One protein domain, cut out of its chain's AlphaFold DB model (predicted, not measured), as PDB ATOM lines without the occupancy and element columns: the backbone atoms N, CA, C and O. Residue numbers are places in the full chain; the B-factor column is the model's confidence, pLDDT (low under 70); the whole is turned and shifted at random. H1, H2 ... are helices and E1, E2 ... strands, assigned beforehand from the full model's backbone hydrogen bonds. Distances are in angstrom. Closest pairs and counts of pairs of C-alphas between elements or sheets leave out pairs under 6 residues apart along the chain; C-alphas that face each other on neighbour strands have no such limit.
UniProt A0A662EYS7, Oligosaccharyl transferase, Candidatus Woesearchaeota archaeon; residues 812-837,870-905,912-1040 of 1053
ATOM      1  N   ILE A 812     177.825 198.330 135.977       89.62
ATOM      2  CA  ILE A 812     176.460 197.830 136.163       89.62
ATOM      3  C   ILE A 812     176.530 196.740 137.216       89.62
ATOM      4  O   ILE A 812     177.199 195.727 137.023       89.62
ATOM      5  N   ASN A 813     175.837 196.953 138.334       88.06
ATOM      6  CA  ASN A 813     175.813 196.001 139.434       88.06
ATOM      7  C   ASN A 813     174.413 195.423 139.610       88.06
ATOM      8  O   ASN A 813     173.401 196.119 139.483       88.06
ATOM      9  N   THR A 814     174.376 194.137 139.939       90.56
ATOM     10  CA  THR A 814     173.144 193.420 140.253       90.56
ATOM     11  C   THR A 814     172.747 193.685 141.700       90.56
ATOM     12  O   THR A 814     173.521 193.439 142.625       90.56
ATOM     13  N   PHE A 815     171.527 194.163 141.897       92.25
ATOM     14  CA  PHE A 815     170.880 194.331 143.187       92.25
ATOM     15  C   PHE A 815     169.888 193.182 143.371       92.25
ATOM     16  O   PHE A 815     169.039 192.939 142.516       92.25
ATOM     17  N   VAL A 816     169.994 192.451 144.476       91.00
ATOM     18  CA  VAL A 816     169.164 191.264 144.733       91.00
ATOM     19  C   VAL A 816     168.046 191.628 145.701       91.00
ATOM     20  O   VAL A 816     168.287 192.346 146.676       91.00
ATOM     21  N   LYS A 817     166.828 191.140 145.443       91.12
ATOM     22  CA  LYS A 817     165.683 191.354 146.332       91.12
ATOM     23  C   LYS A 817     165.951 190.723 147.699       91.12
ATOM     24  O   LYS A 817     166.285 189.544 147.808       91.12
ATOM     25  N   ASN A 818     165.789 191.509 148.756       90.06
ATOM     26  CA  ASN A 818     165.948 191.073 150.132       90.06
ATOM     27  C   ASN A 818     164.580 190.853 150.785       90.06
ATOM     28  O   ASN A 818     163.934 191.784 151.274       90.06
ATOM     29  N   ASN A 819     164.171 189.587 150.847       86.62
ATOM     30  CA  ASN A 819     162.887 189.195 151.431       86.62
ATOM     31  C   ASN A 819     162.779 189.539 152.927       86.62
ATOM     32  O   ASN A 819     161.678 189.774 153.404       86.62
ATOM     33  N   LYS A 820     163.896 189.636 153.668       88.31
ATOM     34  CA  LYS A 820     163.874 189.989 155.103       88.31
ATOM     35  C   LYS A 820     163.566 191.464 155.355       88.31
ATOM     36  O   LYS A 820     163.110 191.806 156.437       88.31
ATOM     37  N   LEU A 821     163.874 192.326 154.387       86.56
ATOM     38  CA  LEU A 821     163.606 193.764 154.464       86.56
ATOM     39  C   LEU A 821     162.265 194.137 153.823       86.56
ATOM     40  O   LEU A 821     161.832 195.274 153.964       86.56
ATOM     41  N   THR A 822     161.622 193.202 153.116       84.94
ATOM     42  CA  THR A 822     160.337 193.439 152.449       84.94
ATOM     43  C   THR A 822     159.249 193.689 153.492       84.94
ATOM     44  O   THR A 822     159.146 192.951 154.470       84.94
ATOM     45  N   GLN A 823     158.462 194.747 153.296       85.38
ATOM     46  CA  GLN A 823     157.411 195.164 154.226       85.38
ATOM     47  C   GLN A 823     156.049 195.066 153.547       85.38
ATOM     48  O   GLN A 823     155.832 195.682 152.505       85.38
ATOM     49  N   GLU A 824     155.135 194.314 154.152       81.69
ATOM     50  CA  GLU A 824     153.745 194.214 153.714       81.69
ATOM     51  C   GLU A 824     152.870 195.114 154.590       81.69
ATOM     52  O   GLU A 824     152.917 195.057 155.819       81.69
ATOM     53  N   SER A 825     152.086 195.976 153.953       79.12
ATOM     54  CA  SER A 825     151.144 196.880 154.609       79.12
ATOM     55  C   SER A 825     149.741 196.677 154.043       79.12
ATOM     56  O   SER A 825     149.566 196.122 152.959       79.12
ATOM     57  N   ARG A 826     148.719 197.196 154.735       71.75
ATOM     58  CA  ARG A 826     147.326 197.171 154.248       71.75
ATOM     59  C   ARG A 826     147.155 197.848 152.877       71.75
ATOM     60  O   ARG A 826     146.216 197.526 152.161       71.75
ATOM     61  N   ASN A 827     148.071 198.755 152.529       70.25
ATOM     62  CA  ASN A 827     148.044 199.571 151.318       70.25
ATOM     63  C   ASN A 827     149.082 199.109 150.277       70.25
ATOM     64  O   ASN A 827     149.421 199.889 149.396       70.25
ATOM     65  N   GLY A 828     149.635 197.894 150.393       77.62
ATOM     66  CA  GLY A 828     150.588 197.335 149.428       77.62
ATOM     67  C   GLY A 828     151.920 196.876 150.027       77.62
ATOM     68  O   GLY A 828     152.118 196.914 151.247       77.62
ATOM     69  N   THR A 829     152.836 196.447 149.156       83.25
ATOM     70  CA  THR A 829     154.117 195.820 149.522       83.25
ATOM     71  C   THR A 829     155.294 196.675 149.063       83.25
ATOM     72  O   THR A 829     155.342 197.127 147.916       83.25
ATOM     73  N   THR A 830     156.275 196.870 149.943       86.50
ATOM     74  CA  THR A 830     157.531 197.562 149.631       86.50
ATOM     75  C   THR A 830     158.667 196.555 149.538       86.50
ATOM     76  O   THR A 830     159.045 195.937 150.537       86.50
ATOM     77  N   TYR A 831     159.239 196.418 148.344       89.00
ATOM     78  CA  TYR A 831     160.384 195.549 148.084       89.00
ATOM     79  C   TYR A 831     161.695 196.316 148.223       89.00
ATOM     80  O   TYR A 831     161.812 197.457 147.780       89.00
ATOM     81  N   TYR A 832     162.708 195.666 148.789       91.50
ATOM     82  CA  TYR A 832     164.053 196.226 148.906       91.50
ATOM     83  C   TYR A 832     165.031 195.390 148.097       91.50
ATOM     84  O   TYR A 832     165.196 194.198 148.353       91.50
ATOM     85  N   TYR A 833     165.718 196.021 147.154       92.38
ATOM     86  CA  TYR A 833     166.807 195.418 146.398       92.38
ATOM     87  C   TYR A 833     168.117 195.912 146.984       92.38
ATOM     88  O   TYR A 833     168.376 197.108 146.971       92.38
ATOM     89  N   THR A 834     168.940 195.017 147.520       92.06
ATOM     90  CA  THR A 834     170.220 195.381 148.141       92.06
ATOM     91  C   THR A 834     171.372 195.110 147.186       92.06
ATOM     92  O   THR A 834     171.410 194.067 146.532       92.06
ATOM     93  N   GLY A 835     172.323 196.033 147.132       89.12
ATOM     94  CA  GLY A 835     173.500 195.960 146.275       89.12
ATOM     95  C   GLY A 835     174.513 197.018 146.686       89.12
ATOM     96  O   GLY A 835     174.331 197.701 147.686       89.12
ATOM     97  N   GLN A 836     175.603 197.150 145.939       86.50
ATOM     98  CA  GLN A 836     176.547 198.248 146.133       86.50
ATOM     99  C   GLN A 836     176.818 198.893 144.789       86.50
ATOM    100  O   GLN A 836     177.151 198.198 143.835       86.50
ATOM    101  N   TYR A 837     176.685 200.209 144.706       87.44
ATOM    102  CA  TYR A 837     177.020 200.972 143.509       87.44
ATOM    103  C   TYR A 837     177.649 202.291 143.933       87.44
ATOM    104  O   TYR A 837     176.987 203.101 144.572       87.44
ATOM    105  N   VAL A 870     175.343 203.720 146.674       88.00
ATOM    106  CA  VAL A 870     173.984 203.180 146.681       88.00
ATOM    107  C   VAL A 870     174.025 201.797 147.311       88.00
ATOM    108  O   VAL A 870     174.725 200.917 146.811       88.00
ATOM    109  N   VAL A 871     173.296 201.617 148.408       89.62
ATOM    110  CA  VAL A 871     173.269 200.362 149.181       89.62
ATOM    111  C   VAL A 871     171.981 199.568 148.972       89.62
ATOM    112  O   VAL A 871     171.943 198.352 149.176       89.62
ATOM    113  N   ALA A 872     170.912 200.246 148.559       91.06
ATOM    114  CA  ALA A 872     169.648 199.604 148.246       91.06
ATOM    115  C   ALA A 872     168.774 200.468 147.330       91.06
ATOM    116  O   ALA A 872     168.967 201.679 147.233       91.06
ATOM    117  N   VAL A 873     167.788 199.838 146.697       89.88
ATOM    118  CA  VAL A 873     166.667 200.495 146.022       89.88
ATOM    119  C   VAL A 873     165.369 199.990 146.643       89.88
ATOM    120  O   VAL A 873     165.136 198.785 146.734       89.88
ATOM    121  N   GLU A 874     164.550 200.926 147.103       90.56
ATOM    122  CA  GLU A 874     163.221 200.730 147.668       90.56
ATOM    123  C   GLU A 874     162.174 200.882 146.559       90.56
ATOM    124  O   GLU A 874     162.118 201.912 145.881       90.56
ATOM    125  N   LEU A 875     161.339 199.854 146.397       87.81
ATOM    126  CA  LEU A 875     160.280 199.778 145.397       87.81
ATOM    127  C   LEU A 875     158.910 199.579 146.072       87.81
ATOM    128  O   LEU A 875     158.544 198.441 146.381       87.81
ATOM    129  N   PRO A 876     158.159 200.664 146.322       84.56
ATOM    130  CA  PRO A 876     156.804 200.598 146.863       84.56
ATOM    131  C   PRO A 876     155.765 200.267 145.778       84.56
ATOM    132  O   PRO A 876     155.754 200.883 144.710       84.56
ATOM    133  N   THR A 877     154.869 199.314 146.057       78.06
ATOM    134  CA  THR A 877     153.871 198.805 145.091       78.06
ATOM    135  C   THR A 877     152.481 198.652 145.706       78.06
ATOM    136  O   THR A 877     152.364 198.333 146.889       78.06
ATOM    137  N   GLU A 878     151.428 198.861 144.910       68.06
ATOM    138  CA  GLU A 878     150.033 198.573 145.273       68.06
ATOM    139  C   GLU A 878     149.530 197.335 144.507       68.06
ATOM    140  O   GLU A 878     149.287 197.403 143.309       68.06
ATOM    141  N   ASN A 879     149.350 196.214 145.222       54.88
ATOM    142  CA  ASN A 879     148.754 194.948 144.754       54.88
ATOM    143  C   ASN A 879     149.454 194.215 143.585       54.88
ATOM    144  O   ASN A 879     148.833 194.054 142.538       54.88
ATOM    145  N   ILE A 880     150.640 193.617 143.814       53.62
ATOM    146  CA  ILE A 880     151.281 192.719 142.829       53.62
ATOM    147  C   ILE A 880     150.503 191.434 142.531       53.62
ATOM    148  O   ILE A 880     150.540 190.473 143.297       53.62
ATOM    149  N   ARG A 881     149.885 191.369 141.345       49.09
ATOM    150  CA  ARG A 881     149.472 190.151 140.639       49.09
ATOM    151  C   ARG A 881     150.258 190.029 139.334       49.09
ATOM    152  O   ARG A 881     149.868 190.534 138.283       49.09
ATOM    153  N   VAL A 882     151.359 189.278 139.391       51.41
ATOM    154  CA  VAL A 882     152.120 188.898 138.195       51.41
ATOM    155  C   VAL A 882     151.284 187.925 137.367       51.41
ATOM    156  O   VAL A 882     151.137 186.757 137.730       51.41
ATOM    157  N   LEU A 883     150.739 188.394 136.246       46.38
ATOM    158  CA  LEU A 883     150.193 187.506 135.227       46.38
ATOM    159  C   LEU A 883     151.365 186.911 134.445       46.38
ATOM    160  O   LEU A 883     152.209 187.636 133.916       46.38
ATOM    161  N   VAL A 884     151.418 185.582 134.391       48.34
ATOM    162  CA  VAL A 884     152.386 184.825 133.593       48.34
ATOM    163  C   VAL A 884     151.666 184.314 132.344       48.34
ATOM    164  O   VAL A 884     151.129 183.208 132.376       48.34
ATOM    165  N   PRO A 885     151.587 185.077 131.240       39.62
ATOM    166  CA  PRO A 885     151.240 184.484 129.962       39.62
ATOM    167  C   PRO A 885     152.483 183.762 129.419       39.62
ATOM    168  O   PRO A 885     153.574 184.322 129.397       39.62
ATOM    169  N   ASN A 886     152.311 182.488 129.065       42.19
ATOM    170  CA  ASN A 886     153.274 181.568 128.445       42.19
ATOM    171  C   ASN A 886     154.713 182.098 128.212       42.19
ATOM    172  O   ASN A 886     155.011 182.806 127.256       42.19
ATOM    173  N   SER A 887     155.593 181.675 129.122       49.62
ATOM    174  CA  SER A 887     157.051 181.473 129.024       49.62
ATOM    175  C   SER A 887     158.021 182.551 128.510       49.62
ATOM    176  O   SER A 887     159.213 182.281 128.612       49.62
ATOM    177  N   THR A 888     157.633 183.760 128.097       42.66
ATOM    178  CA  THR A 888     158.638 184.829 127.823       42.66
ATOM    179  C   THR A 888     158.191 186.268 128.039       42.66
ATOM    180  O   THR A 888     159.043 187.122 128.275       42.66
ATOM    181  N   ASN A 889     156.890 186.559 128.024       42.09
ATOM    182  CA  ASN A 889     156.391 187.920 128.198       42.09
ATOM    183  C   ASN A 889     155.712 188.070 129.558       42.09
ATOM    184  O   ASN A 889     154.607 187.586 129.764       42.09
ATOM    185  N   TYR A 890     156.353 188.770 130.492       50.97
ATOM    186  CA  TYR A 890     155.727 189.143 131.760       50.97
ATOM    187  C   TYR A 890     155.109 190.531 131.622       50.97
ATOM    188  O   TYR A 890     155.821 191.514 131.419       50.97
ATOM    189  N   SER A 891     153.787 190.632 131.738       43.88
ATOM    190  CA  SER A 891     153.106 191.920 131.862       43.88
ATOM    191  C   SER A 891     152.725 192.145 133.320       43.88
ATOM    192  O   SER A 891     151.873 191.441 133.860       43.88
ATOM    193  N   VAL A 892     153.352 193.134 133.955       50.34
ATOM    194  CA  VAL A 892     152.876 193.677 135.234       50.34
ATOM    195  C   VAL A 892     151.706 194.611 134.939       50.34
ATOM    196  O   VAL A 892     151.790 195.433 134.024       50.34
ATOM    197  N   THR A 893     150.612 194.462 135.681       47.31
ATOM    198  CA  THR A 893     149.347 195.164 135.416       47.31
ATOM    199  C   THR A 893     149.041 196.183 136.519       47.31
ATOM    200  O   THR A 893     147.945 196.153 137.057       47.31
ATOM    201  N   GLU A 894     149.984 197.047 136.930       60.75
ATOM    202  CA  GLU A 894     149.839 197.788 138.205       60.75
ATOM    203  C   GLU A 894     150.493 199.169 138.314       60.75
ATOM    204  O   GLU A 894     151.397 199.533 137.562       60.75
ATOM    205  N   GLN A 895     150.041 199.903 139.341       64.06
ATOM    206  CA  GLN A 895     150.538 201.205 139.778       64.06
ATOM    207  C   GLN A 895     151.754 201.051 140.713       64.06
ATOM    208  O   GLN A 895     151.634 200.775 141.908       64.06
ATOM    209  N   ILE A 896     152.950 201.254 140.161       72.31
ATOM    210  CA  ILE A 896     154.184 201.423 140.939       72.31
ATOM    211  C   ILE A 896     154.217 202.845 141.516       72.31
ATOM    212  O   ILE A 896     153.869 203.799 140.822       72.31
ATOM    213  N   LYS A 897     154.633 203.002 142.778       78.75
ATOM    214  CA  LYS A 897     154.874 204.316 143.403       78.75
ATOM    215  C   LYS A 897     156.327 204.753 143.202       78.75
ATOM    216  O   LYS A 897     157.177 203.933 142.878       78.75
ATOM    217  N   GLN A 898     156.618 206.035 143.454       84.25
ATOM    218  CA  GLN A 898     157.965 206.611 143.337       84.25
ATOM    219  C   GLN A 898     159.029 205.711 143.998       84.25
ATOM    220  O   GLN A 898     159.039 205.582 145.229       84.25
ATOM    221  N   PRO A 899     159.946 205.123 143.213       88.56
ATOM    222  CA  PRO A 899     161.046 204.351 143.759       88.56
ATOM    223  C   PRO A 899     162.106 205.273 144.354       88.56
ATOM    224  O   PRO A 899     162.357 206.372 143.851       88.56
ATOM    225  N   ASN A 900     162.758 204.805 145.416       90.50
ATOM    226  CA  ASN A 900     163.817 205.546 146.090       90.50
ATOM    227  C   ASN A 900     165.100 204.723 146.122       90.50
ATOM    228  O   ASN A 900     165.108 203.579 146.566       90.50
ATOM    229  N   MET A 901     166.214 205.313 145.714       91.81
ATOM    230  CA  MET A 901     167.530 204.764 146.008       91.81
ATOM    231  C   MET A 901     167.980 205.202 147.406       91.81
ATOM    232  O   MET A 901     167.743 206.333 147.833       91.81
ATOM    233  N   ILE A 902     168.648 204.306 148.123       92.56
ATOM    234  CA  ILE A 902     169.237 204.569 149.434       92.56
ATOM    235  C   ILE A 902     170.735 204.734 149.230       92.56
ATOM    236  O   ILE A 902     171.436 203.769 148.910       92.56
ATOM    237  N   ILE A 903     171.222 205.957 149.417       91.50
ATOM    238  CA  ILE A 903     172.643 206.275 149.335       91.50
ATOM    239  C   ILE A 903     173.246 206.357 150.735       91.50
ATOM    240  O   ILE A 903     172.659 206.958 151.630       91.50
ATOM    241  N   SER A 904     174.412 205.751 150.926       90.12
ATOM    242  CA  SER A 904     175.201 205.794 152.155       90.12
ATOM    243  C   SER A 904     176.443 206.652 151.931       90.12
ATOM    244  O   SER A 904     177.209 206.411 150.995       90.12
ATOM    245  N   TYR A 905     176.643 207.658 152.782       88.31
ATOM    246  CA  TYR A 905     177.833 208.511 152.776       88.31
ATOM    247  C   TYR A 905     178.157 208.968 154.206       88.31
ATOM    248  O   TYR A 905     177.281 209.467 154.914       88.31
ATOM    249  N   ILE A 912     166.638 208.942 148.157       90.56
ATOM    250  CA  ILE A 912     166.648 209.832 146.994       90.56
ATOM    251  C   ILE A 912     165.721 209.246 145.924       90.56
ATOM    252  O   ILE A 912     165.868 208.064 145.611       90.56
ATOM    253  N   PRO A 913     164.792 210.026 145.347       90.62
ATOM    254  CA  PRO A 913     163.912 209.524 144.300       90.62
ATOM    255  C   PRO A 913     164.699 209.131 143.040       90.62
ATOM    256  O   PRO A 913     165.572 209.879 142.586       90.62
ATOM    257  N   LEU A 914     164.392 207.952 142.497       88.31
ATOM    258  CA  LEU A 914     164.991 207.398 141.281       88.31
ATOM    259  C   LEU A 914     164.096 207.695 140.065       88.31
ATOM    260  O   LEU A 914     162.882 207.541 140.160       88.31
ATOM    261  N   GLU A 915     164.692 208.096 138.941       86.44
ATOM    262  CA  GLU A 915     163.964 208.564 137.749       86.44
ATOM    263  C   GLU A 915     163.096 207.488 137.095       86.44
ATOM    264  O   GLU A 915     161.963 207.771 136.700       86.44
ATOM    265  N   CYS A 916     163.609 206.261 136.941       85.56
ATOM    266  CA  CYS A 916     162.861 205.257 136.195       85.56
ATOM    267  C   CYS A 916     163.065 203.803 136.623       85.56
ATOM    268  O   CYS A 916     164.086 203.406 137.189       85.56
ATOM    269  N   ILE A 917     162.056 202.983 136.324       86.00
ATOM    270  CA  ILE A 917     162.090 201.532 136.494       86.00
ATOM    271  C   ILE A 917     161.651 200.864 135.201       86.00
ATOM    272  O   ILE A 917     160.677 201.268 134.567       86.00
ATOM    273  N   TYR A 918     162.371 199.807 134.848       84.62
ATOM    274  CA  TYR A 918     162.024 198.928 133.745       84.62
ATOM    275  C   TYR A 918     161.633 197.556 134.283       84.62
ATOM    276  O   TYR A 918     162.404 196.948 135.029       84.62
ATOM    277  N   ILE A 919     160.469 197.051 133.875       77.94
ATOM    278  CA  ILE A 919     160.028 195.679 134.156       77.94
ATOM    279  C   ILE A 919     159.591 195.037 132.845       77.94
ATOM    280  O   ILE A 919     158.666 195.524 132.194       77.94
ATOM    281  N   GLY A 920     160.270 193.958 132.439       71.88
ATOM    282  CA  GLY A 920     160.172 193.494 131.050       71.88
ATOM    283  C   GLY A 920     160.454 194.657 130.093       71.88
ATOM    284  O   GLY A 920     161.114 195.617 130.467       71.88
ATOM    285  N   ASP A 921     159.926 194.660 128.879       66.56
ATOM    286  CA  ASP A 921     160.277 195.696 127.884       66.56
ATOM    287  C   ASP A 921     159.529 197.022 128.046       66.56
ATOM    288  O   ASP A 921     159.607 197.905 127.194       66.56
ATOM    289  N   LYS A 922     158.812 197.188 129.161       68.88
ATOM    290  CA  LYS A 922     158.079 198.410 129.466       68.88
ATOM    291  C   LYS A 922     158.877 199.277 130.432       68.88
ATOM    292  O   LYS A 922     159.176 198.882 131.561       68.88
ATOM    293  N   MET A 923     159.192 200.483 129.971       68.38
ATOM    294  CA  MET A 923     159.569 201.593 130.835       68.38
ATOM    295  C   MET A 923     158.309 202.105 131.533       68.38
ATOM    296  O   MET A 923     157.312 202.390 130.872       68.38
ATOM    297  N   LEU A 924     158.345 202.230 132.854       68.50
ATOM    298  CA  LEU A 924     157.289 202.888 133.616       68.50
ATOM    299  C   LEU A 924     157.766 204.325 133.904       68.50
ATOM    300  O   LEU A 924     158.534 204.548 134.836       68.50
ATOM    301  N   THR A 925     157.400 205.282 133.043       59.84
ATOM    302  CA  THR A 925     157.585 206.744 133.231       59.84
ATOM    303  C   THR A 925     156.264 207.365 133.692       59.84
ATOM    304  O   THR A 925     155.223 206.906 133.237       59.84
ATOM    305  N   GLU A 926     156.165 208.386 134.546       52.78
ATOM    306  CA  GLU A 926     157.107 209.399 135.044       52.78
ATOM    307  C   GLU A 926     157.161 209.383 136.582       52.78
ATOM    308  O   GLU A 926     156.135 209.532 137.251       52.78
ATOM    309  N   PHE A 927     158.355 209.267 137.164       62.44
ATOM    310  CA  PHE A 927     158.530 209.319 138.613       62.44
ATOM    311  C   PHE A 927     159.371 210.515 139.031       62.44
ATOM    312  O   PHE A 927     160.574 210.405 139.228       62.44
ATOM    313  N   TYR A 928     158.678 211.636 139.215       60.44
ATOM    314  CA  TYR A 928     159.042 212.730 140.111       60.44
ATOM    315  C   TYR A 928     157.771 213.524 140.454       60.44
ATOM    316  O   TYR A 928     157.686 214.701 140.132       60.44
ATOM    317  N   GLY A 929     156.740 212.885 141.028       48.75
ATOM    318  CA  GLY A 929     155.377 213.438 141.205       48.75
ATOM    319  C   GLY A 929     155.297 214.865 141.787       48.75
ATOM    320  O   GLY A 929     155.096 215.039 142.986       48.75
ATOM    321  N   GLY A 930     155.471 215.888 140.942       51.22
ATOM    322  CA  GLY A 930     155.593 217.300 141.319       51.22
ATOM    323  C   GLY A 930     156.950 217.760 141.895       51.22
ATOM    324  O   GLY A 930     157.076 218.936 142.232       51.22
ATOM    325  N   GLN A 931     157.974 216.905 142.020       54.28
ATOM    326  CA  GLN A 931     159.307 217.288 142.528       54.28
ATOM    327  C   GLN A 931     160.299 217.529 141.377       54.28
ATOM    328  O   GLN A 931     160.305 216.804 140.399       54.28
ATOM    329  N   LYS A 932     161.167 218.546 141.475       58.56
ATOM    330  CA  LYS A 932     162.179 218.851 140.437       58.56
ATOM    331  C   LYS A 932     163.542 218.176 140.661       58.56
ATOM    332  O   LYS A 932     164.450 218.393 139.865       58.56
ATOM    333  N   GLU A 933     163.715 217.397 141.733       73.88
ATOM    334  CA  GLU A 933     165.035 216.908 142.158       73.88
ATOM    335  C   GLU A 933     165.059 215.413 142.517       73.88
ATOM    336  O   GLU A 933     164.336 214.955 143.402       73.88
ATOM    337  N   GLY A 934     165.984 214.674 141.900       84.00
ATOM    338  CA  GLY A 934     166.489 213.375 142.351       84.00
ATOM    339  C   GLY A 934     167.468 212.770 141.346       84.00
ATOM    340  O   GLY A 934     168.042 213.493 140.531       84.00
ATOM    341  N   TYR A 935     167.731 211.467 141.450       88.69
ATOM    342  CA  TYR A 935     168.801 210.820 140.691       88.69
ATOM    343  C   TYR A 935     168.317 210.256 139.350       88.69
ATOM    344  O   TYR A 935     167.455 209.375 139.319       88.69
ATOM    345  N   LYS A 936     168.955 210.706 138.262       87.38
ATOM    346  CA  LYS A 936     168.686 210.318 136.864       87.38
ATOM    347  C   LYS A 936     169.208 208.927 136.492       87.38
ATOM    348  O   LYS A 936     169.901 208.739 135.497       87.38
ATOM    349  N   GLY A 937     168.994 207.963 137.376       89.19
ATOM    350  CA  GLY A 937     169.336 206.561 137.176       89.19
ATOM    351  C   GLY A 937     168.080 205.714 137.075       89.19
ATOM    352  O   GLY A 937     166.981 206.158 137.413       89.19
ATOM    353  N   CYS A 938     168.255 204.467 136.659       90.31
ATOM    354  CA  CYS A 938     167.160 203.532 136.501       90.31
ATOM    355  C   CYS A 938     167.471 202.161 137.091       90.31
ATOM    356  O   CYS A 938     168.621 201.729 137.142       90.31
ATOM    357  N   LEU A 939     166.428 201.447 137.507       90.88
ATOM    358  CA  LEU A 939     166.531 200.047 137.911       90.88
ATOM    359  C   LEU A 939     165.807 199.165 136.888       90.88
ATOM    360  O   LEU A 939     164.598 199.289 136.697       90.88
ATOM    361  N   ARG A 940     166.541 198.257 136.238       91.06
ATOM    362  CA  ARG A 940     165.969 197.233 135.353       91.06
ATOM    363  C   ARG A 940     165.716 195.962 136.147       91.06
ATOM    364  O   ARG A 940     166.666 195.259 136.472       91.06
ATOM    365  N   ILE A 941     164.460 195.656 136.448       89.19
ATOM    366  CA  ILE A 941     164.076 194.423 137.136       89.19
ATOM    367  C   ILE A 941     164.291 193.227 136.209       89.19
ATOM    368  O   ILE A 941     163.926 193.262 135.031       89.19
ATOM    369  N   ILE A 942     164.898 192.178 136.757       88.94
ATOM    370  CA  ILE A 942     165.167 190.920 136.070       88.94
ATOM    371  C   ILE A 942     164.691 189.729 136.923       88.94
ATOM    372  O   ILE A 942     164.831 189.740 138.152       88.94
ATOM    373  N   PRO A 943     164.137 188.684 136.290       87.94
ATOM    374  CA  PRO A 943     163.667 187.496 136.987       87.94
ATOM    375  C   PRO A 943     164.810 186.606 137.492       87.94
ATOM    376  O   PRO A 943     165.929 186.629 136.977       87.94
ATOM    377  N   VAL A 944     164.496 185.762 138.473       86.75
ATOM    378  CA  VAL A 944     165.320 184.641 138.931       86.75
ATOM    379  C   VAL A 944     164.695 183.338 138.438       86.75
ATOM    380  O   VAL A 944     163.506 183.079 138.637       86.75
ATOM    381  N   PHE A 945     165.510 182.500 137.811       84.81
ATOM    382  CA  PHE A 945     165.157 181.193 137.279       84.81
ATOM    383  C   PHE A 945     165.831 180.085 138.083       84.81
ATOM    384  O   PHE A 945     166.983 180.205 138.503       84.81
ATOM    385  N   LYS A 946     165.135 178.958 138.221       84.25
ATOM    386  CA  LYS A 946     165.645 177.730 138.823       84.25
ATOM    387  C   LYS A 946     165.748 176.634 137.773       84.25
ATOM    388  O   LYS A 946     164.858 176.453 136.942       84.25
ATOM    389  N   ARG A 947     166.843 175.877 137.821       78.12
ATOM    390  CA  ARG A 947     167.043 174.722 136.943       78.12
ATOM    391  C   ARG A 947     166.198 173.542 137.429       78.12
ATOM    392  O   ARG A 947     166.307 173.146 138.588       78.12
ATOM    393  N   THR A 948     165.393 172.969 136.543       74.88
ATOM    394  CA  THR A 948     164.583 171.768 136.790       74.88
ATOM    395  C   THR A 948     164.958 170.662 135.799       74.88
ATOM    396  O   THR A 948     165.706 170.882 134.846       74.88
ATOM    397  N   SER A 949     164.465 169.441 136.024       67.44
ATOM    398  CA  SER A 949     164.711 168.281 135.151       67.44
ATOM    399  C   SER A 949     164.244 168.503 133.707       67.44
ATOM    400  O   SER A 949     164.810 167.918 132.789       67.44
ATOM    401  N   ASN A 950     163.246 169.375 133.521       57.31
ATOM    402  CA  ASN A 950     162.591 169.663 132.243       57.31
ATOM    403  C   ASN A 950     162.987 171.038 131.667       57.31
ATOM    404  O   ASN A 950     162.283 171.565 130.811       57.31
ATOM    405  N   GLY A 951     164.089 171.639 132.139       67.38
ATOM    406  CA  GLY A 951     164.597 172.922 131.643       67.38
ATOM    407  C   GLY A 951     164.722 173.979 132.738       67.38
ATOM    408  O   GLY A 951     165.308 173.734 133.795       67.38
ATOM    409  N   TYR A 952     164.208 175.177 132.474       72.44
ATOM    410  CA  TYR A 952     164.269 176.312 133.392       72.44
ATOM    411  C   TYR A 952     162.859 176.710 133.806       72.44
ATOM    412  O   TYR A 952     161.985 176.887 132.964       72.44
ATOM    413  N   GLN A 953     162.642 176.852 135.110       77.00
ATOM    414  CA  GLN A 953     161.387 177.334 135.663       77.00
ATOM    415  C   GLN A 953     161.614 178.704 136.294       77.00
ATOM    416  O   GLN A 953     162.613 178.925 136.979       77.00
ATOM    417  N   LEU A 954     160.682 179.625 136.072       78.31
ATOM    418  CA  LEU A 954     160.676 180.904 136.768       78.31
ATOM    419  C   LEU A 954     160.501 180.666 138.272       78.31
ATOM    420  O   LEU A 954     159.518 180.053 138.685       78.31
ATOM    421  N   ALA A 955     161.450 181.141 139.073       83.25
ATOM    422  CA  ALA A 955     161.382 181.071 140.528       83.25
ATOM    423  C   ALA A 955     160.824 182.372 141.115       83.25
ATOM    424  O   ALA A 955     159.947 182.332 141.973       83.25
ATOM    425  N   ASP A 956     161.309 183.518 140.630       83.75
ATOM    426  CA  ASP A 956     160.887 184.833 141.110       83.75
ATOM    427  C   ASP A 956     160.899 185.865 139.968       83.75
ATOM    428  O   ASP A 956     161.976 186.227 139.495       83.75
ATOM    429  N   PRO A 957     159.742 186.369 139.506       79.81
ATOM    430  CA  PRO A 957     159.666 187.339 138.407       79.81
ATOM    431  C   PRO A 957     160.351 188.679 138.705       79.81
ATOM    432  O   PRO A 957     160.738 189.381 137.774       79.81
ATOM    433  N   ILE A 958     160.516 189.029 139.983       84.75
ATOM    434  CA  ILE A 958     161.087 190.305 140.439       84.75
ATOM    435  C   ILE A 958     162.243 190.072 141.426       84.75
ATOM    436  O   ILE A 958     162.452 190.832 142.368       84.75
ATOM    437  N   GLY A 959     162.977 188.968 141.274       85.94
ATOM    438  CA  GLY A 959     163.976 188.548 142.260       85.94
ATOM    439  C   GLY A 959     165.263 189.382 142.272       85.94
ATOM    440  O   GLY A 959     165.994 189.367 143.267       85.94
ATOM    441  N   ALA A 960     165.556 190.135 141.209       90.50
ATOM    442  CA  ALA A 960     166.722 191.010 141.144       90.50
ATOM    443  C   ALA A 960     166.502 192.223 140.231       90.50
ATOM    444  O   ALA A 960     165.508 192.320 139.517       90.50
ATOM    445  N   GLY A 961     167.451 193.154 140.238       91.31
ATOM    446  CA  GLY A 961     167.492 194.275 139.314       91.31
ATOM    447  C   GLY A 961     168.918 194.686 138.963       91.31
ATOM    448  O   GLY A 961     169.841 194.515 139.754       91.31
ATOM    449  N   LEU A 962     169.110 195.224 137.766       93.06
ATOM    450  CA  LEU A 962     170.353 195.847 137.324       93.06
ATOM    451  C   LEU A 962     170.240 197.348 137.570       93.06
ATOM    452  O   LEU A 962     169.353 198.001 137.013       93.06
ATOM    453  N   PHE A 963     171.109 197.888 138.422       92.94
ATOM    454  CA  PHE A 963     171.162 199.328 138.647       92.94
ATOM    455  C   PHE A 963     171.949 199.993 137.518       92.94
ATOM    456  O   PHE A 963     173.101 199.636 137.262       92.94
ATOM    457  N   LEU A 964     171.311 200.957 136.857       92.56
ATOM    458  CA  LEU A 964     171.851 201.744 135.757       92.56
ATOM    459  C   LEU A 964     171.973 203.193 136.227       92.56
ATOM    460  O   LEU A 964     170.984 203.820 136.605       92.56
ATOM    461  N   SER A 965     173.181 203.739 136.216       91.25
ATOM    462  CA  SER A 965     173.404 205.156 136.506       91.25
ATOM    463  C   SER A 965     172.941 206.063 135.367       91.25
ATOM    464  O   SER A 965     172.558 205.593 134.297       91.25
ATOM    465  N   GLU A 966     173.068 207.379 135.547       89.06
ATOM    466  CA  GLU A 966     172.789 208.347 134.482       89.06
ATOM    467  C   GLU A 966     173.647 208.133 133.226       89.06
ATOM    468  O   GLU A 966     173.155 208.270 132.105       89.06
ATOM    469  N   ARG A 967     174.931 207.788 133.382       89.94
ATOM    470  CA  ARG A 967     175.790 207.482 132.227       89.94
ATOM    471  C   ARG A 967     175.452 206.111 131.654       89.94
ATOM    472  O   ARG A 967     175.334 205.975 130.442       89.94
ATOM    473  N   GLY A 968     175.269 205.120 132.532       89.62
ATOM    474  CA  GLY A 968     174.946 203.743 132.175       89.62
ATOM    475  C   GLY A 968     173.661 203.629 131.371       89.62
ATOM    476  O   GLY A 968     173.659 203.008 130.314       89.62
ATOM    477  N   VAL A 969     172.585 204.277 131.822       90.62
ATOM    478  CA  VAL A 969     171.293 204.212 131.139       90.62
ATOM    479  C   VAL A 969     171.394 204.784 129.730       90.62
ATOM    480  O   VAL A 969     170.808 204.215 128.823       90.62
ATOM    481  N   LYS A 970     172.164 205.857 129.514       91.62
ATOM    482  CA  LYS A 970     172.285 206.526 128.212       91.62
ATOM    483  C   LYS A 970     173.163 205.773 127.208       91.62
ATOM    484  O   LYS A 970     173.080 206.086 126.031       91.62
ATOM    485  N   ALA A 971     173.985 204.813 127.632       94.12
ATOM    486  CA  ALA A 971     174.873 204.081 126.731       94.12
ATOM    487  C   ALA A 971     174.088 203.313 125.648       94.12
ATOM    488  O   ALA A 971     173.124 202.612 125.960       94.12
ATOM    489  N   LEU A 972     174.526 203.394 124.387       94.50
ATOM    490  CA  LEU A 972     173.838 202.796 123.238       94.50
ATOM    491  C   LEU A 972     173.556 201.305 123.427       94.50
ATOM    492  O   LEU A 972     172.434 200.852 123.211       94.50
ATOM    493  N   TRP A 973     174.552 200.533 123.870       93.31
ATOM    494  CA  TRP A 973     174.350 199.097 124.067       93.31
ATOM    495  C   TRP A 973     173.306 198.821 125.161       93.31
ATOM    496  O   TRP A 973     172.529 197.884 125.025       93.31
ATOM    497  N   VAL A 974     173.230 199.644 126.217       93.88
ATOM    498  CA  VAL A 974     172.203 199.521 127.266       93.88
ATOM    499  C   VAL A 974     170.825 199.814 126.683       93.88
ATOM    500  O   VAL A 974     169.898 199.037 126.910       93.88
ATOM    501  N   GLN A 975     170.703 200.883 125.892       93.25
ATOM    502  CA  GLN A 975     169.462 201.263 125.215       93.25
ATOM    503  C   GLN A 975     168.947 200.141 124.301       93.25
ATOM    504  O   GLN A 975     167.784 199.755 124.407       93.25
ATOM    505  N   LEU A 976     169.818 199.566 123.466       93.12
ATOM    506  CA  LEU A 976     169.453 198.504 122.526       93.12
ATOM    507  C   LEU A 976     169.227 197.147 123.214       93.12
ATOM    508  O   LEU A 976     168.211 196.502 122.975       93.12
ATOM    509  N   TYR A 977     170.160 196.699 124.062       92.81
ATOM    510  CA  TYR A 977     170.189 195.326 124.585       92.81
ATOM    511  C   TYR A 977     169.448 195.152 125.922       92.81
ATOM    512  O   TYR A 977     168.716 194.177 126.087       92.81
ATOM    513  N   LEU A 978     169.628 196.059 126.896       91.12
ATOM    514  CA  LEU A 978     169.005 195.924 128.227       91.12
ATOM    515  C   LEU A 978     167.605 196.529 128.293       91.12
ATOM    516  O   LEU A 978     166.753 196.025 129.027       91.12
ATOM    517  N   LEU A 979     167.393 197.632 127.577       89.06
ATOM    518  CA  LEU A 979     166.146 198.392 127.611       89.06
ATOM    519  C   LEU A 979     165.236 198.095 126.413       89.06
ATOM    520  O   LEU A 979     164.079 198.503 126.442       89.06
ATOM    521  N   ASN A 980     165.735 197.373 125.398       88.06
ATOM    522  CA  ASN A 980     165.019 197.040 124.161       88.06
ATOM    523  C   ASN A 980     164.369 198.270 123.497       88.06
ATOM    524  O   ASN A 980     163.273 198.193 122.933       88.06
ATOM    525  N   LYS A 981     165.036 199.429 123.567       88.62
ATOM    526  CA  LYS A 981     164.566 200.653 122.920       88.62
ATOM    527  C   LYS A 981     164.664 200.485 121.405       88.62
ATOM    528  O   LYS A 981     165.700 200.087 120.879       88.62
ATOM    529  N   LYS A 982     163.571 200.793 120.706       88.88
ATOM    530  CA  LYS A 982     163.536 200.770 119.241       88.88
ATOM    531  C   LYS A 982     164.431 201.877 118.682       88.88
ATOM    532  O   LYS A 982     164.388 203.001 119.177       88.88
ATOM    533  N   SER A 983     165.188 201.537 117.648       92.94
ATOM    534  CA  SER A 983     166.009 202.455 116.862       92.94
ATOM    535  C   SER A 983     165.600 202.342 115.398       92.94
ATOM    536  O   SER A 983     165.287 201.246 114.925       92.94
ATOM    537  N   ASP A 984     165.630 203.463 114.682       92.56
ATOM    538  CA  ASP A 984     165.397 203.496 113.235       92.56
ATOM    539  C   ASP A 984     166.613 202.961 112.452       92.56
ATOM    540  O   ASP A 984     166.486 202.523 111.307       92.56
ATOM    541  N   TYR A 985     167.793 202.947 113.085       95.38
ATOM    542  CA  TYR A 985     169.060 202.571 112.457       95.38
ATOM    543  C   TYR A 985     169.530 201.163 112.826       95.38
ATOM    544  O   TYR A 985     170.247 200.538 112.052       95.38
ATOM    545  N   PHE A 986     169.143 200.643 113.991       96.62
ATOM    546  CA  PHE A 986     169.516 199.297 114.435       96.62
ATOM    547  C   PHE A 986     168.295 198.382 114.434       96.62
ATOM    548  O   PHE A 986     167.493 198.377 115.372       96.62
ATOM    549  N   LYS A 987     168.166 197.559 113.392       96.06
ATOM    550  CA  LYS A 987     167.062 196.608 113.243       96.06
ATOM    551  C   LYS A 987     167.452 195.256 113.829       96.06
ATOM    552  O   LYS A 987     168.352 194.600 113.323       96.06
ATOM    553  N   LEU A 988     166.768 194.815 114.881       93.81
ATOM    554  CA  LEU A 988     167.006 193.498 115.479       93.81
ATOM    555  C   LEU A 988     166.640 192.386 114.476       93.81
ATOM    556  O   LEU A 988     165.499 192.324 114.019       93.81
ATOM    557  N   VAL A 989     167.605 191.526 114.134       93.06
ATOM    558  CA  VAL A 989     167.438 190.422 113.163       93.06
ATOM    559  C   VAL A 989     167.629 189.038 113.780       93.06
ATOM    560  O   VAL A 989     167.178 188.047 113.211       93.06
ATOM    561  N   TYR A 990     168.263 188.961 114.951       91.00
ATOM    562  CA  TYR A 990     168.412 187.728 115.716       91.00
ATOM    563  C   TYR A 990     168.330 188.016 117.213       91.00
ATOM    564  O   TYR A 990     168.985 188.936 117.703       91.00
ATOM    565  N   ASP A 991     167.555 187.202 117.926       88.44
ATOM    566  CA  ASP A 991     167.387 187.262 119.376       88.44
ATOM    567  C   ASP A 991     167.103 185.856 119.910       88.44
ATOM    568  O   ASP A 991     166.039 185.290 119.664       88.44
ATOM    569  N   ASP A 992     168.056 185.275 120.633       83.88
ATOM    570  CA  ASP A 992     167.912 183.937 121.218       83.88
ATOM    571  C   ASP A 992     167.207 183.928 122.589       83.88
ATOM    572  O   ASP A 992     167.210 182.913 123.295       83.88
ATOM    573  N   SER A 993     166.567 185.037 122.976       77.06
ATOM    574  CA  SER A 993     165.594 185.025 124.071       77.06
ATOM    575  C   SER A 993     164.268 184.359 123.681       77.06
ATOM    576  O   SER A 993     163.538 183.934 124.578       77.06
ATOM    577  N   ASP A 994     163.971 184.213 122.381       63.78
ATOM    578  CA  ASP A 994     162.731 183.606 121.885       63.78
ATOM    579  C   ASP A 994     162.791 182.056 121.885       63.78
ATOM    580  O   ASP A 994     163.585 181.458 121.148       63.78
ATOM    581  N   PRO A 995     161.946 181.363 122.674       53.59
ATOM    582  CA  PRO A 995     161.882 179.904 122.722       53.59
ATOM    583  C   PRO A 995     161.318 179.247 121.459       53.59
ATOM    584  O   PRO A 995     161.421 178.027 121.342       53.59
ATOM    585  N   LEU A 996     160.733 180.008 120.526       48.38
ATOM    586  CA  LEU A 996     160.178 179.486 119.273       48.38
ATOM    587  C   LEU A 996     161.232 179.273 118.174       48.38
ATOM    588  O   LEU A 996     160.917 178.705 117.126       48.38
ATOM    589  N   LEU A 997     162.487 179.672 118.399       52.16
ATOM    590  CA  LEU A 997     163.578 179.373 117.474       52.16
ATOM    591  C   LEU A 997     163.878 177.856 117.435       52.16
ATOM    592  O   LEU A 997     163.965 177.210 118.488       52.16
ATOM    593  N   PRO A 998     164.093 177.256 116.246       38.59
ATOM    594  CA  PRO A 998     164.443 175.841 116.140       38.59
ATOM    595  C   PRO A 998     165.780 175.568 116.852       38.59
ATOM    596  O   PRO A 998     166.821 176.050 116.414       38.59
ATOM    597  N   GLY A 999     165.762 174.796 117.949       48.72
ATOM    598  CA  GLY A 999     166.976 174.442 118.711       48.72
ATOM    599  C   GLY A 999     166.910 174.635 120.233       48.72
ATOM    600  O   GLY A 999     167.808 174.170 120.936       48.72
ATOM    601  N   GLY A1000     165.847 175.251 120.769       51.56
ATOM    602  CA  GLY A1000     165.425 175.080 122.171       51.56
ATOM    603  C   GLY A1000     166.427 175.492 123.263       51.56
ATOM    604  O   GLY A1000     166.515 174.820 124.288       51.56
ATOM    605  N   SER A1001     167.193 176.571 123.074       55.22
ATOM    606  CA  SER A1001     168.142 177.098 124.077       55.22
ATOM    607  C   SER A1001     167.838 178.544 124.482       55.22
ATOM    608  O   SER A1001     168.765 179.338 124.617       55.22
ATOM    609  N   ALA A1002     166.555 178.887 124.660       66.12
ATOM    610  CA  ALA A1002     166.133 180.237 125.038       66.12
ATOM    611  C   ALA A1002     166.908 180.738 126.260       66.12
ATOM    612  O   ALA A1002     166.913 180.068 127.297       66.12
ATOM    613  N   ALA A1003     167.549 181.899 126.134       73.75
ATOM    614  CA  ALA A1003     168.361 182.501 127.183       73.75
ATOM    615  C   ALA A1003     167.775 183.850 127.632       73.75
ATOM    616  O   ALA A1003     168.369 184.893 127.365       73.75
ATOM    617  N   PRO A1004     166.608 183.878 128.305       79.81
ATOM    618  CA  PRO A1004     166.027 185.124 128.785       79.81
ATOM    619  C   PRO A1004     166.968 185.837 129.761       79.81
ATOM    620  O   PRO A1004     167.677 185.215 130.558       79.81
ATOM    621  N   LEU A1005     166.951 187.170 129.716       86.62
ATOM    622  CA  LEU A1005     167.715 188.000 130.643       86.62
ATOM    623  C   LEU A1005     167.209 187.783 132.076       86.62
ATOM    624  O   LEU A1005     166.044 188.042 132.372       86.62
ATOM    625  N   GLY A1006     168.081 187.325 132.972       87.69
ATOM    626  CA  GLY A1006     167.723 186.989 134.349       87.69
ATOM    627  C   GLY A1006     168.893 186.465 135.172       87.69
ATOM    628  O   GLY A1006     170.041 186.469 134.736       87.69
ATOM    629  N   ILE A1007     168.614 185.990 136.382       87.31
ATOM    630  CA  ILE A1007     169.578 185.262 137.212       87.31
ATOM    631  C   ILE A1007     169.184 183.794 137.229       87.31
ATOM    632  O   ILE A1007     168.082 183.455 137.634       87.31
ATOM    633  N   LEU A1008     170.094 182.908 136.850       84.50
ATOM    634  CA  LEU A1008     169.927 181.472 137.009       84.50
ATOM    635  C   LEU A1008     170.544 181.022 138.343       84.50
ATOM    636  O   LEU A1008     171.745 181.198 138.570       84.50
ATOM    637  N   GLU A1009     169.740 180.426 139.229       81.69
ATOM    638  CA  GLU A1009     170.195 179.938 140.537       81.69
ATOM    639  C   GLU A1009     171.413 179.006 140.406       81.69
ATOM    640  O   GLU A1009     171.415 178.043 139.637       81.69
ATOM    641  N   GLY A1010     172.471 179.303 141.165       72.06
ATOM    642  CA  GLY A1010     173.724 178.538 141.160       72.06
ATOM    643  C   GLY A1010     174.658 178.805 139.972       72.06
ATOM    644  O   GLY A1010     175.784 178.312 139.990       72.06
ATOM    645  N   VAL A1011     174.236 179.592 138.974       75.06
ATOM    646  CA  VAL A1011     175.059 179.972 137.808       75.06
ATOM    647  C   VAL A1011     175.339 181.478 137.785       75.06
ATOM    648  O   VAL A1011     176.462 181.884 137.499       75.06
ATOM    649  N   GLY A1012     174.354 182.306 138.140       84.06
ATOM    650  CA  GLY A1012     174.450 183.766 138.112       84.06
ATOM    651  C   GLY A1012     173.714 184.373 136.918       84.06
ATOM    652  O   GLY A1012     172.686 183.858 136.492       84.06
ATOM    653  N   LEU A1013     174.216 185.493 136.401       86.69
ATOM    654  CA  LEU A1013     173.583 186.239 135.312       86.69
ATOM    655  C   LEU A1013     173.468 185.400 134.024       86.69
ATOM    656  O   LEU A1013     174.455 184.873 133.504       86.69
ATOM    657  N   TRP A1014     172.255 185.341 133.493       84.38
ATOM    658  CA  TRP A1014     171.850 184.666 132.268       84.38
ATOM    659  C   TRP A1014     171.203 185.686 131.323       84.38
ATOM    660  O   TRP A1014     170.669 186.698 131.779       84.38
ATOM    661  N   GLY A1015     171.304 185.483 130.015       87.94
ATOM    662  CA  GLY A1015     170.784 186.441 129.049       87.94
ATOM    663  C   GLY A1015     171.159 186.140 127.603       87.94
ATOM    664  O   GLY A1015     172.021 185.282 127.362       87.94
ATOM    665  N   PRO A1016     170.509 186.848 126.668       89.19
ATOM    666  CA  PRO A1016     170.549 186.493 125.262       89.19
ATOM    667  C   PRO A1016     171.818 186.959 124.536       89.19
ATOM    668  O   PRO A1016     172.595 187.782 125.026       89.19
ATOM    669  N   LEU A1017     172.007 186.429 123.333       91.75
ATOM    670  CA  LEU A1017     172.817 186.996 122.267       91.75
ATOM    671  C   LEU A1017     171.864 187.625 121.255       91.75
ATOM    672  O   LEU A1017     170.963 186.972 120.726       91.75
ATOM    673  N   LYS A1018     172.090 188.907 120.970       93.31
ATOM    674  CA  LYS A1018     171.280 189.677 120.028       93.31
ATOM    675  C   LYS A1018     172.143 190.245 118.909       93.31
ATOM    676  O   LYS A1018     173.293 190.636 119.135       93.31
ATOM    677  N   ILE A1019     171.585 190.279 117.702       95.44
ATOM    678  CA  ILE A1019     172.243 190.824 116.511       95.44
ATOM    679  C   ILE A1019     171.304 191.813 115.836       95.44
ATOM    680  O   ILE A1019     170.154 191.487 115.528       95.44
ATOM    681  N   TRP A1020     171.827 193.003 115.568       97.06
ATOM    682  CA  TRP A1020     171.152 194.053 114.826       97.06
ATOM    683  C   TRP A1020     171.798 194.220 113.458       97.06
ATOM    684  O   TRP A1020     173.020 194.278 113.356       97.06
ATOM    685  N   GLU A1021     170.974 194.323 112.425       97.69
ATOM    686  CA  GLU A1021     171.345 194.836 111.111       97.69
ATOM    687  C   GLU A1021     171.380 196.369 111.169       97.69
ATOM    688  O   GLU A1021     170.512 196.998 111.786       97.69
ATOM    689  N   ILE A1022     172.414 196.964 110.576       97.69
ATOM    690  CA  ILE A1022     172.664 198.406 110.625       97.69
ATOM    691  C   ILE A1022     172.140 199.057 109.344       97.69
ATOM    692  O   ILE A1022     172.642 198.793 108.252       97.69
ATOM    693  N   ASN A1023     171.188 199.972 109.498       96.25
ATOM    694  CA  ASN A1023     170.654 200.816 108.439       96.25
ATOM    695  C   ASN A1023     171.265 202.215 108.543       96.25
ATOM    696  O   ASN A1023     171.021 202.950 109.501       96.25
ATOM    697  N   TYR A1024     172.057 202.595 107.544       96.06
ATOM    698  CA  TYR A1024     172.638 203.933 107.476       96.06
ATOM    699  C   TYR A1024     171.680 204.890 106.772       96.06
ATOM    700  O   TYR A1024     171.244 204.573 105.666       96.06
ATOM    701  N   PRO A1025     171.384 206.066 107.347       93.06
ATOM    702  CA  PRO A1025     170.554 207.032 106.658       93.06
ATOM    703  C   PRO A1025     171.349 207.715 105.533       93.06
ATOM    704  O   PRO A1025     172.578 207.862 105.606       93.06
ATOM    705  N   ASP A1026     170.641 208.123 104.481       88.44
ATOM    706  CA  ASP A1026     171.239 208.713 103.276       88.44
ATOM    707  C   ASP A1026     171.936 210.054 103.560       88.44
ATOM    708  O   ASP A1026     172.911 210.411 102.898       88.44
ATOM    709  N   ASP A1027     171.482 210.779 104.586       89.31
ATOM    710  CA  ASP A1027     172.034 212.064 105.023       89.31
ATOM    711  C   ASP A1027     173.264 211.934 105.944       89.31
ATOM    712  O   ASP A1027     173.839 212.954 106.338       89.31
ATOM    713  N   LEU A1028     173.705 210.714 106.288       91.25
ATOM    714  CA  LEU A1028     174.851 210.503 107.177       91.25
ATOM    715  C   LEU A1028     176.165 210.928 106.505       91.25
ATOM    716  O   LEU A1028     176.828 210.144 105.823       91.25
ATOM    717  N   ARG A1029     176.568 212.174 106.751       88.94
ATOM    718  CA  ARG A1029     177.866 212.714 106.337       88.94
ATOM    719  C   ARG A1029     178.935 212.404 107.381       88.94
ATOM    720  O   ARG A1029     178.732 212.622 108.577       88.94
ATOM    721  N   ILE A1030     180.081 211.924 106.911       91.44
ATOM    722  CA  ILE A1030     181.280 211.700 107.721       91.44
ATOM    723  C   ILE A1030     182.312 212.716 107.245       91.44
ATOM    724  O   ILE A1030     182.650 212.730 106.061       91.44
ATOM    725  N   GLU A1031     182.764 213.596 108.136       92.88
ATOM    726  CA  GLU A1031     183.819 214.546 107.792       92.88
ATOM    727  C   GLU A1031     185.110 213.779 107.420       92.88
ATOM    728  O   GLU A1031     185.448 212.824 108.123       92.88
ATOM    729  N   PRO A1032     185.853 214.161 106.359       90.19
ATOM    730  CA  PRO A1032     187.069 213.447 105.951       90.19
ATOM    731  C   PRO A1032     188.095 213.292 107.082       90.19
ATOM    732  O   PRO A1032     188.610 212.201 107.298       90.19
ATOM    733  N   GLU A1033     188.305 214.348 107.870       90.25
ATOM    734  CA  GLU A1033     189.199 214.331 109.037       90.25
ATOM    735  C   GLU A1033     188.754 213.315 110.101       90.25
ATOM    736  O   GLU A1033     189.574 212.637 110.723       90.25
ATOM    737  N   LEU A1034     187.441 213.168 110.302       91.00
ATOM    738  CA  LEU A1034     186.886 212.205 111.248       91.00
ATOM    739  C   LEU A1034     187.022 210.769 110.726       91.00
ATOM    740  O   LEU A1034     187.356 209.871 111.498       91.00
ATOM    741  N   ALA A1035     186.809 210.552 109.425       90.94
ATOM    742  CA  ALA A1035     187.022 209.255 108.789       90.94
ATOM    743  C   ALA A1035     188.493 208.818 108.887       90.94
ATOM    744  O   ALA A1035     188.771 207.680 109.266       90.94
ATOM    745  N   GLU A1036     189.434 209.729 108.622       90.88
ATOM    746  CA  GLU A1036     190.866 209.475 108.808       90.88
ATOM    747  C   GLU A1036     191.180 209.121 110.258       90.88
ATOM    748  O   GLU A1036     191.845 208.113 110.508       90.88
ATOM    749  N   ARG A1037     190.641 209.885 111.218       91.19
ATOM    750  CA  ARG A1037     190.807 209.597 112.646       91.19
ATOM    751  C   ARG A1037     190.305 208.202 112.996       91.19
ATOM    752  O   ARG A1037     191.003 207.468 113.686       91.19
ATOM    753  N   TYR A1038     189.135 207.803 112.509       93.88
ATOM    754  CA  TYR A1038     188.587 206.475 112.775       93.88
ATOM    755  C   TYR A1038     189.405 205.337 112.147       93.88
ATOM    756  O   TYR A1038     189.441 204.254 112.722       93.88
ATOM    757  N   LEU A1039     190.112 205.578 111.040       93.88
ATOM    758  CA  LEU A1039     190.978 204.588 110.388       93.88
ATOM    759  C   LEU A1039     192.427 204.582 110.902       93.88
ATOM    760  O   LEU A1039     193.207 203.706 110.516       93.88
ATOM    761  N   MET A1040     192.811 205.504 111.792       92.75
ATOM    762  CA  MET A1040     194.147 205.497 112.394       92.75
ATOM    763  C   MET A1040     194.404 204.195 113.157       92.75
ATOM    764  O   MET A1040     193.548 203.687 113.876       92.75
TER     765      MET A1040
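What this domain is: This is residues 812 to 837, 870 to 905 and 912 to 1040 of the 1053 residues of the protein "Oligosaccharyl transferase" of Candidatus Woesearchaeota archaeon (UniProt A0A662EYS7). What is the main picture? Seven strands, E1, E3, E4, E5, E6, E8 and E9, ring a closed barrel, with E2, E7 and the hairpin of E11 and E12 paired onto it and H1 outside it. E12 runs on into E13, which pairs with E10 in a small antiparallel sheet beyond H2, and residues 1026 to 1040, with H3, stick out as an arm. What is printed? There are 191 residues with thirteen named strands and three named helices, in the order E1 to E9, H1, H2, E10 to E13, H3; the class is mostly strand, the barrel mixed. It is only just compact, close to loose, with a radius of gyration of the C-alphas of 19.1 A and spans of 63 by 49 by 29 A.

How they stand to each other: Which backbone atoms within hydrogen-bond range close the ring? E1, residues 813 to 817, is antiparallel to E3, residues 828 to 837, with N 816 and O 834 at 3.0 A, and to E9, residues 951 to 964, with N 815 and O 961 at 2.7 A. E4, residues 870 to 877, is antiparallel to E3, with N 831 and O 875 at 2.9 A, and forms a hairpin with E5, residues 900 to 905, with N 874 and O 900 at 2.8 A. E6, residues 912 to 919, is antiparallel to E5, with N 901 and O 912 at 2.8 A, and parallel to E8, residues 935 to 948, with N 918 and O 939 at 2.9 A; E8 and E9 form a hairpin, with N 944 and O 956 at 2.8 A. Which strands join it? E2, residues 823 to 825, forms a hairpin with E3, and E7, residues 922 to 924, with E6. E11, residues 1006 to 1008, is parallel to E8, with N 1007 and O 943 at 2.8 A, and forms a hairpin with E12, residues 1012 to 1014. Where are the others? H1, residues 966 to 970, is on the barrel, outside it, at a height of 6.7 A; H2, residues 972 to 978, is only just on it, with 5 pairs of C-alphas within 10 A. E10, residues 986 to 991, is antiparallel to E13, residues 1017 to 1022, with N 987 and O 1021 at 2.9 A; H3, residues 1032 to 1039, stands free. Every O i to N i+4 pair is within range in H2 and H3, but 0 of 1 in H1, beside 1 of 2 O i to N i+3 pairs.

Where its parts are: Where are the anchors? C-alpha 813, where E1 begins, is at (175.813, 196.001, 139.434), and C-alpha 1039, where H3 ends, at (190.978, 204.588, 110.388). Which strands are long? E8 measures 39.5 A and E9 30.0 A from first to last C-alpha.

The domain as a whole: Where is it cut? Residues 838 to 869 and 906 to 911 are not printed; the gaps between C-alphas are 4.9 A and 12.7 A. Which links are long, and where is confidence low? The links E4 to E5 and E10 to E11 are long; pLDDT is under 70 in residues 878 to 895, 921 to 932, 949 to 951 and 994 to 1002.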